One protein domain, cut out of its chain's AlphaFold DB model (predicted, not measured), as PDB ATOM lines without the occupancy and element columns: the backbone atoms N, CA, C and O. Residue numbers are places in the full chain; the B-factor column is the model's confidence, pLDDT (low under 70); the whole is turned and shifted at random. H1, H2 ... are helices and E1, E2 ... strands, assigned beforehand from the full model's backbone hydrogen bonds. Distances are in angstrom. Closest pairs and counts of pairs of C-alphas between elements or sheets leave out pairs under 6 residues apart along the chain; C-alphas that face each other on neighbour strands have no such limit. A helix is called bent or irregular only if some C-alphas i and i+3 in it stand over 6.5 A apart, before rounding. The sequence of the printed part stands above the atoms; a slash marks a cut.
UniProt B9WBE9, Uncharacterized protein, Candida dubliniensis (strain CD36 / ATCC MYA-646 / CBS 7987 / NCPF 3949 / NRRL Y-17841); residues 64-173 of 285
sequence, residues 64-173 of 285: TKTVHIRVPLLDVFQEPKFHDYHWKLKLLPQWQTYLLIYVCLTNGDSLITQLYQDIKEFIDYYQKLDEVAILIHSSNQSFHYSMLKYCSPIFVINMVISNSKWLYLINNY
ATOM      1  N   THR A  64     358.196 183.937 150.720       86.31
ATOM      2  CA  THR A  64     356.913 183.915 151.436       86.31
ATOM      3  C   THR A  64     355.896 184.802 150.727       86.31
ATOM      4  O   THR A  64     356.160 185.979 150.473       86.31
ATOM      5  N   LYS A  65     354.721 184.251 150.408       84.44
ATOM      6  CA  LYS A  65     353.600 184.991 149.807       84.44
ATOM      7  C   LYS A  65     352.305 184.681 150.543       84.44
ATOM      8  O   LYS A  65     352.008 183.522 150.803       84.44
ATOM      9  N   THR A  66     351.523 185.712 150.843       86.06
ATOM     10  CA  THR A  66     350.203 185.544 151.461       86.06
ATOM     11  C   THR A  66     349.137 185.379 150.389       86.06
ATOM     12  O   THR A  66     349.121 186.108 149.397       86.06
ATOM     13  N   VAL A  67     348.241 184.425 150.602       82.88
ATOM     14  CA  VAL A  67     347.082 184.161 149.761       82.88
ATOM     15  C   VAL A  67     345.816 184.408 150.570       82.88
ATOM     16  O   VAL A  67     345.680 183.906 151.684       82.88
ATOM     17  N   HIS A  68     344.901 185.179 149.986       84.38
ATOM     18  CA  HIS A  68     343.602 185.513 150.562       84.38
ATOM     19  C   HIS A  68     342.530 184.706 149.830       84.38
ATOM     20  O   HIS A  68     342.356 184.881 148.619       84.38
ATOM     21  N   ILE A  69     341.846 183.798 150.527       80.38
ATOM     22  CA  ILE A  69     340.811 182.940 149.934       80.38
ATOM     23  C   ILE A  69     339.577 182.937 150.828       80.38
ATOM     24  O   ILE A  69     339.665 182.668 152.021       80.38
ATOM     25  N   ARG A  70     338.416 183.157 150.208       74.38
ATOM     26  CA  ARG A  70     337.109 182.942 150.824       74.38
ATOM     27  C   ARG A  70     336.651 181.509 150.565       74.38
ATOM     28  O   ARG A  70     336.443 181.133 149.411       74.38
ATOM     29  N   VAL A  71     336.494 180.719 151.622       72.25
ATOM     30  CA  VAL A  71     336.127 179.296 151.556       72.25
ATOM     31  C   VAL A  71     334.671 179.113 151.995       72.25
ATOM     32  O   VAL A  71     334.312 179.597 153.071       72.25
ATOM     33  N   PRO A  72     333.820 178.426 151.208       63.28
ATOM     34  CA  PRO A  72     332.512 177.987 151.675       63.28
ATOM     35  C   PRO A  72     332.689 176.789 152.616       63.28
ATOM     36  O   PRO A  72     333.112 175.719 152.188       63.28
ATOM     37  N   LEU A  73     332.376 176.961 153.894       63.78
ATOM     38  CA  LEU A  73     332.302 175.876 154.865       63.78
ATOM     39  C   LEU A  73     330.896 175.279 154.811       63.78
ATOM     40  O   LEU A  73     329.905 175.946 155.122       63.78
ATOM     41  N   LEU A  74     330.832 174.026 154.374       58.12
ATOM     42  CA  LEU A  74     329.612 173.240 154.312       58.12
ATOM     43  C   LEU A  74     329.415 172.531 155.653       58.12
ATOM     44  O   LEU A  74     330.306 171.840 156.145       58.12
ATOM     45  N   ASP A  75     328.225 172.695 156.214       50.97
ATOM     46  CA  ASP A  75     327.680 171.841 157.262       50.97
ATOM     47  C   ASP A  75     326.487 171.115 156.631       50.97
ATOM     48  O   ASP A  75     325.681 171.739 155.941       50.97
ATOM     49  N   VAL A  76     326.401 169.792 156.805       44.00
ATOM     50  CA  VAL A  76     325.458 168.895 156.101       44.00
ATOM     51  C   VAL A  76     323.995 169.329 156.285       44.00
ATOM     52  O   VAL A  76     323.138 168.971 155.478       44.00
ATOM     53  N   PHE A  77     323.717 170.144 157.306       39.59
ATOM     54  CA  PHE A  77     322.378 170.594 157.678       39.59
ATOM     55  C   PHE A  77     322.184 172.121 157.676       39.59
ATOM     56  O   PHE A  77     321.123 172.580 158.099       39.59
ATOM     57  N   GLN A  78     323.165 172.925 157.240       45.62
ATOM     58  CA  GLN A  78     323.070 174.396 157.284       45.62
ATOM     59  C   GLN A  78     323.451 175.058 155.957       45.62
ATOM     60  O   GLN A  78     324.179 174.502 155.136       45.62
ATOM     61  N   GLU A  79     322.967 176.287 155.760       45.44
ATOM     62  CA  GLU A  79     323.411 177.136 154.654       45.44
ATOM     63  C   GLU A  79     324.938 177.354 154.702       45.44
ATOM     64  O   GLU A  79     325.513 177.476 155.791       45.44
ATOM     65  N   PRO A  80     325.613 177.411 153.536       55.56
ATOM     66  CA  PRO A  80     327.063 177.546 153.467       55.56
ATOM     67  C   PRO A  80     327.529 178.839 154.141       55.56
ATOM     68  O   PRO A  80     327.173 179.943 153.722       55.56
ATOM     69  N   LYS A  81     328.385 178.703 155.157       64.19
ATOM     70  CA  LYS A  81     329.038 179.841 155.818       64.19
ATOM     71  C   LYS A  81     330.360 180.119 155.122       64.19
ATOM     72  O   LYS A  81     331.158 179.212 154.921       64.19
ATOM     73  N   PHE A  82     330.619 181.367 154.758       69.94
ATOM     74  CA  PHE A  82     331.884 181.742 154.130       69.94
ATOM     75  C   PHE A  82     332.888 182.199 155.183       69.94
ATOM     76  O   PHE A  82     332.557 183.024 156.033       69.94
ATOM     77  N   HIS A  83     334.114 181.687 155.105       78.88
ATOM     78  CA  HIS A  83     335.213 182.095 155.973       78.88
ATOM     79  C   HIS A  83     336.390 182.620 155.148       78.88
ATOM     80  O   HIS A  83     336.744 182.036 154.123       78.88
ATOM     81  N   ASP A  84     336.985 183.727 155.592       84.06
ATOM     82  CA  ASP A  84     338.094 184.389 154.906       84.06
ATOM     83  C   ASP A  84     339.434 183.947 155.511       84.06
ATOM     84  O   ASP A  84     339.801 184.335 156.621       84.06
ATOM     85  N   TYR A  85     340.190 183.147 154.761       86.56
ATOM     86  CA  TYR A  85     341.495 182.632 155.165       86.56
ATOM     87  C   TYR A  85     342.651 183.456 154.590       86.56
ATOM     88  O   TYR A  85     342.597 183.958 153.462       86.56
ATOM     89  N   HIS A  86     343.726 183.539 155.378       90.69
ATOM     90  CA  HIS A  86     344.934 184.313 155.098       90.69
ATOM     91  C   HIS A  86     346.178 183.427 155.232       90.69
ATOM     92  O   HIS A  86     346.853 183.422 156.261       90.69
ATOM     93  N   TRP A  87     346.503 182.669 154.187       92.19
ATOM     94  CA  TRP A  87     347.569 181.671 154.256       92.19
ATOM     95  C   TRP A  87     348.914 182.205 153.784       92.19
ATOM     96  O   TRP A  87     349.045 182.685 152.658       92.19
ATOM     97  N   LYS A  88     349.945 182.062 154.622       92.06
ATOM     98  CA  LYS A  88     351.335 182.378 154.268       92.06
ATOM     99  C   LYS A  88     351.996 181.163 153.618       92.06
ATOM    100  O   LYS A  88     352.408 180.225 154.299       92.06
ATOM    101  N   LEU A  89     352.119 181.189 152.298       91.94
ATOM    102  CA  LEU A  89     352.758 180.138 151.514       91.94
ATOM    103  C   LEU A  89     354.276 180.322 151.529       91.94
ATOM    104  O   LEU A  89     354.772 181.386 151.149       91.94
ATOM    105  N   LYS A  90     355.000 179.283 151.947       92.00
ATOM    106  CA  LYS A  90     356.459 179.185 151.856       92.00
ATOM    107  C   LYS A  90     356.795 178.462 150.557       92.00
ATOM    108  O   LYS A  90     356.447 177.296 150.386       92.00
ATOM    109  N   LEU A  91     357.424 179.172 149.629       87.31
ATOM    110  CA  LEU A  91     357.715 178.704 148.279       87.31
ATOM    111  C   LEU A  91     359.223 178.629 148.089       87.31
ATOM    112  O   LEU A  91     359.935 179.621 148.256       87.31
ATOM    113  N   LEU A  92     359.713 177.450 147.732       87.00
ATOM    114  CA  LEU A  92     361.112 177.253 147.399       87.00
ATOM    115  C   LEU A  92     361.396 177.737 145.961       87.00
ATOM    116  O   LEU A  92     360.638 177.392 145.047       87.00
ATOM    117  N   PRO A  93     362.474 178.511 145.729       78.50
ATOM    118  CA  PRO A  93     362.785 179.084 144.415       78.50
ATOM    119  C   PRO A  93     362.987 178.055 143.298       78.50
ATOM    120  O   PRO A  93     362.729 178.367 142.133       78.50
ATOM    121  N   GLN A  94     363.429 176.835 143.628       81.38
ATOM    122  CA  GLN A  94     363.659 175.775 142.640       81.38
ATOM    123  C   GLN A  94     362.374 175.233 141.996       81.38
ATOM    124  O   GLN A  94     362.441 174.601 140.941       81.38
ATOM    125  N   TRP A  95     361.204 175.478 142.595       82.56
ATOM    126  CA  TRP A  95     359.936 174.953 142.097       82.56
ATOM    127  C   TRP A  95     358.980 176.073 141.717       82.56
ATOM    128  O   TRP A  95     358.734 177.011 142.469       82.56
ATOM    129  N   GLN A  96     358.385 175.933 140.535       79.38
ATOM    130  CA  GLN A  96     357.471 176.930 139.973       79.38
ATOM    131  C   GLN A  96     355.998 176.587 140.210       79.38
ATOM    132  O   GLN A  96     355.124 177.414 139.956       79.38
ATOM    133  N   THR A  97     355.694 175.356 140.627       79.69
ATOM    134  CA  THR A  97     354.326 174.825 140.667       79.69
ATOM    135  C   THR A  97     354.083 174.039 141.940       79.69
ATOM    136  O   THR A  97     354.830 173.116 142.255       79.69
ATOM    137  N   TYR A  98     353.000 174.378 142.628       89.88
ATOM    138  CA  TYR A  98     352.539 173.732 143.849       89.88
ATOM    139  C   TYR A  98     351.044 173.435 143.732       89.88
ATOM    140  O   TYR A  98     350.343 174.017 142.897       89.88
ATOM    141  N   LEU A  99     350.544 172.556 144.591       90.38
ATOM    142  CA  LEU A  99     349.116 172.373 144.809       90.38
ATOM    143  C   LEU A  99     348.766 172.868 146.207       90.38
ATOM    144  O   LEU A  99     349.319 172.399 147.197       90.38
ATOM    145  N   LEU A 100     347.841 173.815 146.273       92.19
ATOM    146  CA  LEU A 100     347.183 174.240 147.496       92.19
ATOM    147  C   LEU A 100     345.876 173.460 147.614       92.19
ATOM    148  O   LEU A 100     345.005 173.598 146.756       92.19
ATOM    149  N   ILE A 101     345.744 172.645 148.651       90.50
ATOM    150  CA  ILE A 101     344.575 171.794 148.870       90.50
ATOM    151  C   ILE A 101     343.926 172.186 150.186       90.50
ATOM    152  O   ILE A 101     344.616 172.260 151.200       90.50
ATOM    153  N   TYR A 102     342.617 172.411 150.176       88.94
ATOM    154  CA  TYR A 102     341.861 172.701 151.390       88.94
ATOM    155  C   TYR A 102     340.493 172.023 151.411       88.94
ATOM    156  O   TYR A 102     339.959 171.632 150.369       88.94
ATOM    157  N   VAL A 103     339.955 171.863 152.620       78.38
ATOM    158  CA  VAL A 103     338.676 171.197 152.890       78.38
ATOM    159  C   VAL A 103     337.579 172.230 153.145       78.38
ATOM    160  O   VAL A 103     337.761 173.163 153.920       78.38
ATOM    161  N   CYS A 104     336.421 172.033 152.521       70.31
ATOM    162  CA  CYS A 104     335.229 172.877 152.642       70.31
ATOM    163  C   CYS A 104     334.247 172.372 153.719       70.31
ATOM    164  O   CYS A 104     333.038 172.445 153.525       70.31
ATOM    165  N   LEU A 105     334.739 171.822 154.835       66.56
ATOM    166  CA  LEU A 105     333.922 171.280 155.932       66.56
ATOM    167  C   LEU A 105     334.368 171.851 157.278       66.56
ATOM    168  O   LEU A 105     335.565 172.028 157.522       66.56
ATOM    169  N   THR A 106     333.405 172.075 158.171       59.50
ATOM    170  CA  THR A 106     333.672 172.328 159.591       59.50
ATOM    171  C   THR A 106     334.333 171.076 160.193       59.50
ATOM    172  O   THR A 106     333.769 169.987 160.140       59.50
ATOM    173  N   ASN A 107     335.558 171.203 160.722       65.06
ATOM    174  CA  ASN A 107     336.409 170.104 161.235       65.06
ATOM    175  C   ASN A 107     337.093 169.209 160.174       65.06
ATOM    176  O   ASN A 107     337.253 168.000 160.356       65.06
ATOM    177  N   GLY A 108     337.552 169.802 159.068       68.88
ATOM    178  CA  GLY A 108     338.262 169.104 157.986       68.88
ATOM    179  C   GLY A 108     339.678 168.571 158.288       68.88
ATOM    180  O   GLY A 108     340.269 167.965 157.395       68.88
ATOM    181  N   ASP A 109     340.235 168.758 159.493       79.69
ATOM    182  CA  ASP A 109     341.636 168.403 159.809       79.69
ATOM    183  C   ASP A 109     341.926 166.906 159.702       79.69
ATOM    184  O   ASP A 109     342.949 166.493 159.151       79.69
ATOM    185  N   SER A 110     340.982 166.073 160.134       76.69
ATOM    186  CA  SER A 110     341.087 164.620 159.976       76.69
ATOM    187  C   SER A 110     341.162 164.216 158.498       76.69
ATOM    188  O   SER A 110     341.976 163.373 158.123       76.69
ATOM    189  N   LEU A 111     340.379 164.873 157.638       76.50
ATOM    190  CA  LEU A 111     340.325 164.606 156.202       76.50
ATOM    191  C   LEU A 111     341.569 165.109 155.470       76.50
ATOM    192  O   LEU A 111     342.088 164.398 154.608       76.50
ATOM    193  N   ILE A 112     342.070 166.304 155.802       86.38
ATOM    194  CA  ILE A 112     343.291 166.827 155.172       86.38
ATOM    195  C   ILE A 112     344.527 166.040 155.627       86.38
ATOM    196  O   ILE A 112     345.426 165.776 154.826       86.38
ATOM    197  N   THR A 113     344.540 165.594 156.885       84.81
ATOM    198  CA  THR A 113     345.593 164.732 157.430       84.81
ATOM    199  C   THR A 113     345.562 163.357 156.769       84.81
ATOM    200  O   THR A 113     346.604 162.880 156.319       84.81
ATOM    201  N   GLN A 114     344.383 162.739 156.628       80.44
ATOM    202  CA  GLN A 114     344.234 161.465 155.918       80.44
ATOM    203  C   GLN A 114     344.659 161.582 154.451       80.44
ATOM    204  O   GLN A 114     345.397 160.733 153.953       80.44
ATOM    205  N   LEU A 115     344.251 162.659 153.770       84.69
ATOM    206  CA  LEU A 115     344.667 162.932 152.398       84.69
ATOM    207  C   LEU A 115     346.192 162.992 152.285       84.69
ATOM    208  O   LEU A 115     346.764 162.366 151.396       84.69
ATOM    209  N   TYR A 116     346.850 163.723 153.187       89.69
ATOM    210  CA  TYR A 116     348.307 163.797 153.217       89.69
ATOM    211  C   TYR A 116     348.941 162.413 153.396       89.69
ATOM    212  O   TYR A 116     349.839 162.063 152.633       89.69
ATOM    213  N   GLN A 117     348.458 161.597 154.342       88.94
ATOM    214  CA  GLN A 117     348.986 160.241 154.550       88.94
ATOM    215  C   GLN A 117     348.857 159.355 153.305       88.94
ATOM    216  O   GLN A 117     349.734 158.524 153.054       88.94
ATOM    217  N   ASP A 118     347.810 159.561 152.509       82.38
ATOM    218  CA  ASP A 118     347.566 158.804 151.283       82.38
ATOM    219  C   ASP A 118     348.468 159.240 150.119       82.38
ATOM    220  O   ASP A 118     348.785 158.415 149.263       82.38
ATOM    221  N   ILE A 119     348.910 160.505 150.092       85.62
ATOM    222  CA  ILE A 119     349.708 161.065 148.986       85.62
ATOM    223  C   ILE A 119     351.179 161.327 149.323       85.62
ATOM    224  O   ILE A 119     351.937 161.682 148.422       85.62
ATOM    225  N   LYS A 120     351.596 161.175 150.588       91.88
ATOM    226  CA  LYS A 120     352.933 161.577 151.071       91.88
ATOM    227  C   LYS A 120     354.103 160.945 150.315       91.88
ATOM    228  O   LYS A 120     355.168 161.535 150.239       91.88
ATOM    229  N   GLU A 121     353.901 159.760 149.747       90.00
ATOM    230  CA  GLU A 121     354.920 159.037 148.973       90.00
ATOM    231  C   GLU A 121     355.163 159.659 147.585       90.00
ATOM    232  O   GLU A 121     356.169 159.374 146.945       90.00
ATOM    233  N   PHE A 122     354.250 160.513 147.107       86.06
ATOM    234  CA  PHE A 122     354.304 161.123 145.776       86.06
ATOM    235  C   PHE A 122     354.721 162.597 145.795       86.06
ATOM    236  O   PHE A 122     354.720 163.235 144.741       86.06
ATOM    237  N   ILE A 123     355.021 163.161 146.965       91.94
ATOM    238  CA  ILE A 123     355.299 164.589 147.148       91.94
ATOM    239  C   ILE A 123     356.724 164.795 147.664       91.94
ATOM    240  O   ILE A 123     357.202 164.051 148.510       91.94
ATOM    241  N   ASP A 124     357.379 165.844 147.176       91.56
ATOM    242  CA  ASP A 124     358.736 166.222 147.592       91.56
ATOM    243  C   ASP A 124     358.722 167.334 148.647       91.56
ATOM    244  O   ASP A 124     359.739 167.654 149.258       91.56
ATOM    245  N   TYR A 125     357.567 167.971 148.838       93.50
ATOM    246  CA  TYR A 125     357.409 169.089 149.755       93.50
ATOM    247  C   TYR A 125     356.004 169.156 150.306       93.50
ATOM    248  O   TYR A 125     355.020 168.930 149.594       93.50
ATOM    249  N   TYR A 126     355.943 169.552 151.571       94.50
ATOM    250  CA  TYR A 126     354.729 169.687 152.339       94.50
ATOM    251  C   TYR A 126     354.838 170.876 153.287       94.50
ATOM    252  O   TYR A 126     355.817 171.030 154.016       94.50
ATOM    253  N   GLN A 127     353.788 171.684 153.313       94.50
ATOM    254  CA  GLN A 127     353.573 172.709 154.315       94.50
ATOM    255  C   GLN A 127     352.127 172.610 154.804       94.50
ATOM    256  O   GLN A 127     351.189 172.821 154.032       94.50
ATOM    257  N   LYS A 128     351.946 172.354 156.103       92.75
ATOM    258  CA  LYS A 128     350.659 172.574 156.774       92.75
ATOM    259  C   LYS A 128     350.445 174.081 156.922       92.75
ATOM    260  O   LYS A 128     351.370 174.786 157.332       92.75
ATOM    261  N   LEU A 129     349.275 174.575 156.522       89.88
ATOM    262  CA  LEU A 129     348.932 175.993 156.636       89.88
ATOM    263  C   LEU A 129     348.148 176.223 157.921       89.88
ATOM    264  O   LEU A 129     348.680 176.844 158.828       89.88
ATOM    265  N   ASP A 130     346.967 175.612 158.004       83.19
ATOM    266  CA  ASP A 130     346.087 175.581 159.176       83.19
ATOM    267  C   ASP A 130     345.469 174.169 159.296       83.19
ATOM    268  O   ASP A 130     345.877 173.234 158.601       83.19
ATOM    269  N   GLU A 131     344.446 174.007 160.137       77.88
ATOM    270  CA  GLU A 131     343.677 172.762 160.305       77.88
ATOM    271  C   GLU A 131     342.949 172.296 159.035       77.88
ATOM    272  O   GLU A 131     342.563 171.143 158.931       77.88
ATOM    273  N   VAL A 132     342.751 173.157 158.035       83.25
ATOM    274  CA  VAL A 132     341.925 172.820 156.859       83.25
ATOM    275  C   VAL A 132     342.673 172.864 155.534       83.25
ATOM    276  O   VAL A 132     342.056 172.614 154.500       83.25
ATOM    277  N   ALA A 133     343.973 173.182 155.527       91.50
ATOM    278  CA  ALA A 133     344.710 173.431 154.290       91.50
ATOM    279  C   ALA A 133     346.177 172.991 154.329       91.50
ATOM    280  O   ALA A 133     346.890 173.164 155.321       91.50
ATOM    281  N   ILE A 134     346.643 172.480 153.191       94.81
ATOM    282  CA  ILE A 134     348.026 172.067 152.957       94.81
ATOM    283  C   ILE A 134     348.522 172.616 151.620       94.81
ATOM    284  O   ILE A 134     347.767 172.747 150.654       94.81
ATOM    285  N   LEU A 135     349.817 172.898 151.547       95.06
ATOM    286  CA  LEU A 135     350.532 173.199 150.315       95.06
ATOM    287  C   LEU A 135     351.518 172.064 150.039       95.06
ATOM    288  O   LEU A 135     352.295 171.693 150.916       95.06
ATOM    289  N   ILE A 136     351.496 171.528 148.824       95.19
ATOM    290  CA  ILE A 136     352.365 170.422 148.420       95.19
ATOM    291  C   ILE A 136     353.068 170.709 147.096       95.19
ATOM    292  O   ILE A 136     352.543 171.417 146.234       95.19
ATOM    293  N   HIS A 137     354.238 170.108 146.906       92.69
ATOM    294  CA  HIS A 137     354.881 170.002 145.600       92.69
ATOM    295  C   HIS A 137     355.285 168.552 145.316       92.69
ATOM    296  O   HIS A 137     355.506 167.759 146.223       92.69
ATOM    297  N   SER A 138     355.330 168.217 144.030       88.81
ATOM    298  CA  SER A 138     355.777 166.933 143.498       88.81
ATOM    299  C   SER A 138     356.505 167.206 142.191       88.81
ATOM    300  O   SER A 138     356.018 167.964 141.352       88.81
ATOM    301  N   SER A 139     357.638 166.561 141.988       83.88
ATOM    302  CA  SER A 139     358.426 166.616 140.763       83.88
ATOM    303  C   SER A 139     357.725 165.848 139.643       83.88
ATOM    304  O   SER A 139     357.981 166.073 138.458       83.88
ATOM    305  N   ASN A 140     356.784 164.962 139.994       80.00
ATOM    306  CA  ASN A 140     355.983 164.217 139.040       80.00
ATOM    307  C   ASN A 140     354.796 165.055 138.538       80.00
ATOM    308  O   ASN A 140     353.729 165.112 139.147       80.00
ATOM    309  N   GLN A 141     354.932 165.630 137.343       70.94
ATOM    310  CA  GLN A 141     353.852 166.398 136.709       70.94
ATOM    311  C   GLN A 141     352.562 165.579 136.516       70.94
ATOM    312  O   GLN A 141     351.459 166.119 136.615       70.94
ATOM    313  N   SER A 142     352.666 164.264 136.282       69.38
ATOM    314  CA  SER A 142     351.490 163.390 136.131       69.38
ATOM    315  C   SER A 142     350.671 163.304 137.418       69.38
ATOM    316  O   SER A 142     349.443 163.187 137.356       69.38
ATOM    317  N   PHE A 143     351.329 163.405 138.575       76.31
ATOM    318  CA  PHE A 143     350.662 163.478 139.871       76.31
ATOM    319  C   PHE A 143     349.866 164.782 139.998       76.31
ATOM    320  O   PHE A 143     348.674 164.731 140.306       76.31
ATOM    321  N   HIS A 144     350.452 165.935 139.642       69.44
ATOM    322  CA  HIS A 144     349.721 167.213 139.647       69.44
ATOM    323  C   HIS A 144     348.469 167.167 138.777       69.44
ATOM    324  O   HIS A 144     347.389 167.562 139.219       69.44
ATOM    325  N   TYR A 145     348.590 166.637 137.559       66.00
ATOM    326  CA  TYR A 145     347.446 166.495 136.660       66.00
ATOM    327  C   TYR A 145     346.383 165.530 137.187       66.00
ATOM    328  O   TYR A 145     345.203 165.732 136.912       66.00
ATOM    329  N   SER A 146     346.775 164.480 137.908       67.06
ATOM    330  CA  SER A 146     345.830 163.516 138.481       67.06
ATOM    331  C   SER A 146     345.057 164.133 139.645       67.06
ATOM    332  O   SER A 146     343.832 164.048 139.666       67.06
ATOM    333  N   MET A 147     345.744 164.865 140.527       72.25
ATOM    334  CA  MET A 147     345.114 165.606 141.624       72.25
ATOM    335  C   MET A 147     344.156 166.685 141.111       72.25
ATOM    336  O   MET A 147     343.038 166.811 141.595       72.25
ATOM    337  N   LEU A 148     344.535 167.432 140.074       68.62
ATOM    338  CA  LEU A 148     343.684 168.487 139.508       68.62
ATOM    339  C   LEU A 148     342.443 167.973 138.768       68.62
ATOM    340  O   LEU A 148     341.514 168.742 138.544       68.62
ATOM    341  N   LYS A 149     342.407 166.699 138.363       62.47
ATOM    342  CA  LYS A 149     341.199 166.078 137.789       62.47
ATOM    343  C   LYS A 149     340.170 165.707 138.848       62.47
ATOM    344  O   LYS A 149     339.038 165.384 138.496       62.47
ATOM    345  N   TYR A 150     340.567 165.692 140.115       60.69
ATOM    346  CA  TYR A 150     339.678 165.328 141.196       60.69
ATOM    347  C   TYR A 150     338.689 166.464 141.446       60.69
ATOM    348  O   TYR A 150     339.066 167.536 141.912       60.69
ATOM    349  N   CYS A 151     337.422 166.226 141.121       54.53
ATOM    350  CA  CYS A 151     336.325 167.114 141.472       54.53
ATOM    351  C   CYS A 151     335.591 166.501 142.664       54.53
ATOM    352  O   CYS A 151     334.885 165.506 142.511       54.53
ATOM    353  N   SER A 152     335.764 167.090 143.846       57.00
ATOM    354  CA  SER A 152     335.025 166.717 145.050       57.00
ATOM    355  C   SER A 152     334.366 167.954 145.648       57.00
ATOM    356  O   SER A 152     334.988 169.014 145.660       57.00
ATOM    357  N   PRO A 153     333.133 167.838 146.166       52.97
ATOM    358  CA  PRO A 153     332.491 168.935 146.886       52.97
ATOM    359  C   PRO A 153     333.189 169.250 148.220       52.97
ATOM    360  O   PRO A 153     332.978 170.319 148.781       52.97
ATOM    361  N   ILE A 154     334.022 168.328 148.718       63.84
ATOM    362  CA  ILE A 154     334.684 168.420 150.022       63.84
ATOM    363  C   ILE A 154     336.086 169.021 149.898       63.84
ATOM    364  O   ILE A 154     336.486 169.805 150.751       63.84
ATOM    365  N   PHE A 155     336.832 168.669 148.847       68.62
ATOM    366  CA  PHE A 155     338.204 169.134 148.643       68.62
ATOM    367  C   PHE A 155     338.295 170.103 147.474       68.62
ATOM    368  O   PHE A 155     337.897 169.779 146.352       68.62
ATOM    369  N   VAL A 156     338.936 171.243 147.706       76.81
ATOM    370  CA  VAL A 156     339.304 172.177 146.646       76.81
ATOM    371  C   VAL A 156     340.811 172.137 146.444       76.81
ATOM    372  O   VAL A 156     341.588 172.248 147.387       76.81
ATOM    373  N   ILE A 157     341.221 171.958 145.186       81.56
ATOM    374  CA  ILE A 157     342.625 171.819 144.787       81.56
ATOM    375  C   ILE A 157     342.981 172.959 143.835       81.56
ATOM    376  O   ILE A 157     342.548 172.998 142.686       81.56
ATOM    377  N   ASN A 158     343.807 173.881 144.292       83.62
ATOM    378  CA  ASN A 158     344.278 175.003 143.502       83.62
ATOM    379  C   ASN A 158     345.712 174.748 143.049       83.62
ATOM    380  O   ASN A 158     346.572 174.404 143.854       83.62
ATOM    381  N   MET A 159     346.006 174.972 141.772       81.12
ATOM    382  CA  MET A 159     347.392 175.050 141.320       81.12
ATOM    383  C   MET A 159     347.940 176.438 141.645       81.12
ATOM    384  O   MET A 159     347.381 177.448 141.218       81.12
ATOM    385  N   VAL A 160     349.038 176.480 142.391       80.50
ATOM    386  CA  VAL A 160     349.786 177.702 142.691       80.50
ATOM    387  C   VAL A 160     350.987 177.746 141.761       80.50
ATOM    388  O   VAL A 160     351.868 176.890 141.832       80.50
ATOM    389  N   ILE A 161     351.019 178.743 140.882       74.19
ATOM    390  CA  ILE A 161     352.161 179.012 140.010       74.19
ATOM    391  C   ILE A 161     352.839 180.263 140.531       74.19
ATOM    392  O   ILE A 161     352.212 181.319 140.617       74.19
ATOM    393  N   SER A 162     354.114 180.159 140.869       68.75
ATOM    394  CA  SER A 162     354.863 181.291 141.397       68.75
ATOM    395  C   SER A 162     356.192 181.450 140.685       68.75
ATOM    396  O   SER A 162     356.837 180.475 140.299       68.75
ATOM    397  N   ASN A 163     356.598 182.706 140.534       64.25
ATOM    398  CA  ASN A 163     358.000 183.062 140.398       64.25
ATOM    399  C   ASN A 163     358.400 183.981 141.565       64.25
ATOM    400  O   ASN A 163     357.553 184.425 142.342       64.25
ATOM    401  N   SER A 164     359.681 184.331 141.658       60.78
ATOM    402  CA  SER A 164     360.253 185.173 142.720       60.78
ATOM    403  C   SER A 164     359.532 186.511 142.968       60.78
ATOM    404  O   SER A 164     359.691 187.113 144.025       60.78
ATOM    405  N   LYS A 165     358.735 186.997 142.011       57.53
ATOM    406  CA  LYS A 165     358.025 188.282 142.043       57.53
ATOM    407  C   LYS A 165     356.506 188.119 142.170       57.53
ATOM    408  O   LYS A 165     355.898 188.851 142.955       57.53
ATOM    409  N   TRP A 166     355.897 187.165 141.466       60.16
ATOM    410  CA  TRP A 166     354.436 187.013 141.370       60.16
ATOM    411  C   TRP A 166     353.930 185.614 141.752       60.16
ATOM    412  O   TRP A 166     354.669 184.629 141.751       60.16
ATOM    413  N   LEU A 167     352.635 185.537 142.074       68.88
ATOM    414  CA  LEU A 167     351.923 184.310 142.423       68.88
ATOM    415  C   LEU A 167     350.547 184.309 141.753       68.88
ATOM    416  O   LEU A 167     349.802 185.280 141.878       68.88
ATOM    417  N   TYR A 168     350.213 183.221 141.065       66.50
ATOM    418  CA  TYR A 168     348.892 182.967 140.497       66.50
ATOM    419  C   TYR A 168     348.280 181.717 141.118       66.50
ATOM    420  O   TYR A 168     348.948 180.696 141.272       66.50
ATOM    421  N   LEU A 169     346.986 181.797 141.418       67.56
ATOM    422  CA  LEU A 169     346.164 180.669 141.841       67.56
ATOM    423  C   LEU A 169     345.204 180.292 140.722       67.56
ATOM    424  O   LEU A 169     344.507 181.145 140.174       67.56
ATOM    425  N   ILE A 170     345.152 179.006 140.407       64.69
ATOM    426  CA  ILE A 170     344.233 178.440 139.425       64.69
ATOM    427  C   ILE A 170     343.374 177.409 140.158       64.69
ATOM    428  O   ILE A 170     343.874 176.345 140.518       64.69
ATOM    429  N   ASN A 171     342.099 177.722 140.419       62.62
ATOM    430  CA  ASN A 171     341.227 176.840 141.211       62.62
ATOM    431  C   ASN A 171     340.836 175.562 140.461       62.62
ATOM    432  O   ASN A 171     340.808 175.610 139.246       62.62
ATOM    433  N   ASN A 172     340.446 174.466 141.129       57.62
ATOM    434  CA  ASN A 172     339.952 173.231 140.471       57.62
ATOM    435  C   ASN A 172     338.627 173.435 139.702       57.62
ATOM    436  O   ASN A 172     338.469 173.035 138.549       57.62
ATOM    437  N   TYR A 173     337.660 174.119 140.325       47.06
ATOM    438  CA  TYR A 173     336.393 174.462 139.667       47.06
ATOM    439  C   TYR A 173     336.617 175.413 138.497       47.06
ATOM    440  O   TYR A 173     336.018 175.234 137.435       47.06
TER     441      TYR A 173
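What this domain is: This is residues 64 to 173 of the 285 residues of an uncharacterized protein of Candida dubliniensis (strain CD36 / ATCC MYA-646 / CBS 7987 / NCPF 3949 / NRRL Y-17841) (UniProt B9WBE9). A twisted five-strand sheet has H1 and H2 over one face and a long hairpin, E1 and E2, over the other. The hairpin's turn, Val 76 and Phe 77, lies at one far end of the longest axis. The printed part has 110 residues, in the order E1 E2 E3 H1 E4 E5 H2 E6 E7; the sheet, E4 E5 E3 E6 E7, is antiparallel and the class is mixed. It is compact, with a radius of gyration of the C-alphas of 13.6 A, and spans 44 by 29 by 22 A.

How they stand to each other: Begin with E1, residues 64 to 75, and E2, residues 78 to 91, a hairpin with N 67 and O 87 2.8 A apart. Next, H1, residues 109 to 122, is on the sheet over E3, residues 97 to 103, and E5, residues 133 to 137, at a height of 8.9 A. E3 and E5 are antiparallel neighbours, with N 101 and O 134 within hydrogen-bond range at 2.8 A. E4, residues 125 to 130, forms a hairpin with E5, N 127 and O 135 at 2.8 A; its closest C-alphas to E2 are Leu 129 and Trp 87, 6.3 A. H2, residues 141 to 148, is on the same face as H1: two layers, helices on one face of a sheet. The helices are close but not clearly touching, C-alphas 122 and 143 being closest at 7.3 A. E6, residues 155 to 162, pairs with E3, N 100 and O 158 at 2.8 A, and forms a hairpin with E7, residues 167 to 170, N 161 and O 168 at 2.9 A. Two split strand-helix-strand units, each of two strands that run the same way in the sheet with a helix between them along the chain and another strand between them in the sheet, are E3, H1, E4, with E5 between, and E5, H2, E6, with E3 between; both crossovers are right-handed. In H2 every O i to N i+4 pair is within hydrogen-bond range, in H1 8 of 10.

Where its parts are: Find C-alpha 64 at (356.913, 183.915, 151.436); E1 runs 32.2 A from there, bending by 50 degrees at residue 68. E2 runs 36.1 A, bending by 52 degrees at residue 88. H1 is 20.3 A long and irregular, C-alphas 118 and 121 being 7.7 A apart. E7 ends at C-alpha 170, (344.233, 178.440, 139.425).

The domain as a whole: C-alphas 77 and 94, the two farthest apart, are 44.2 A apart. The printed part has no cut, and no link is long. Look for pLDDT under 70 at, among others, residues 72 to 82 and 162 to 173.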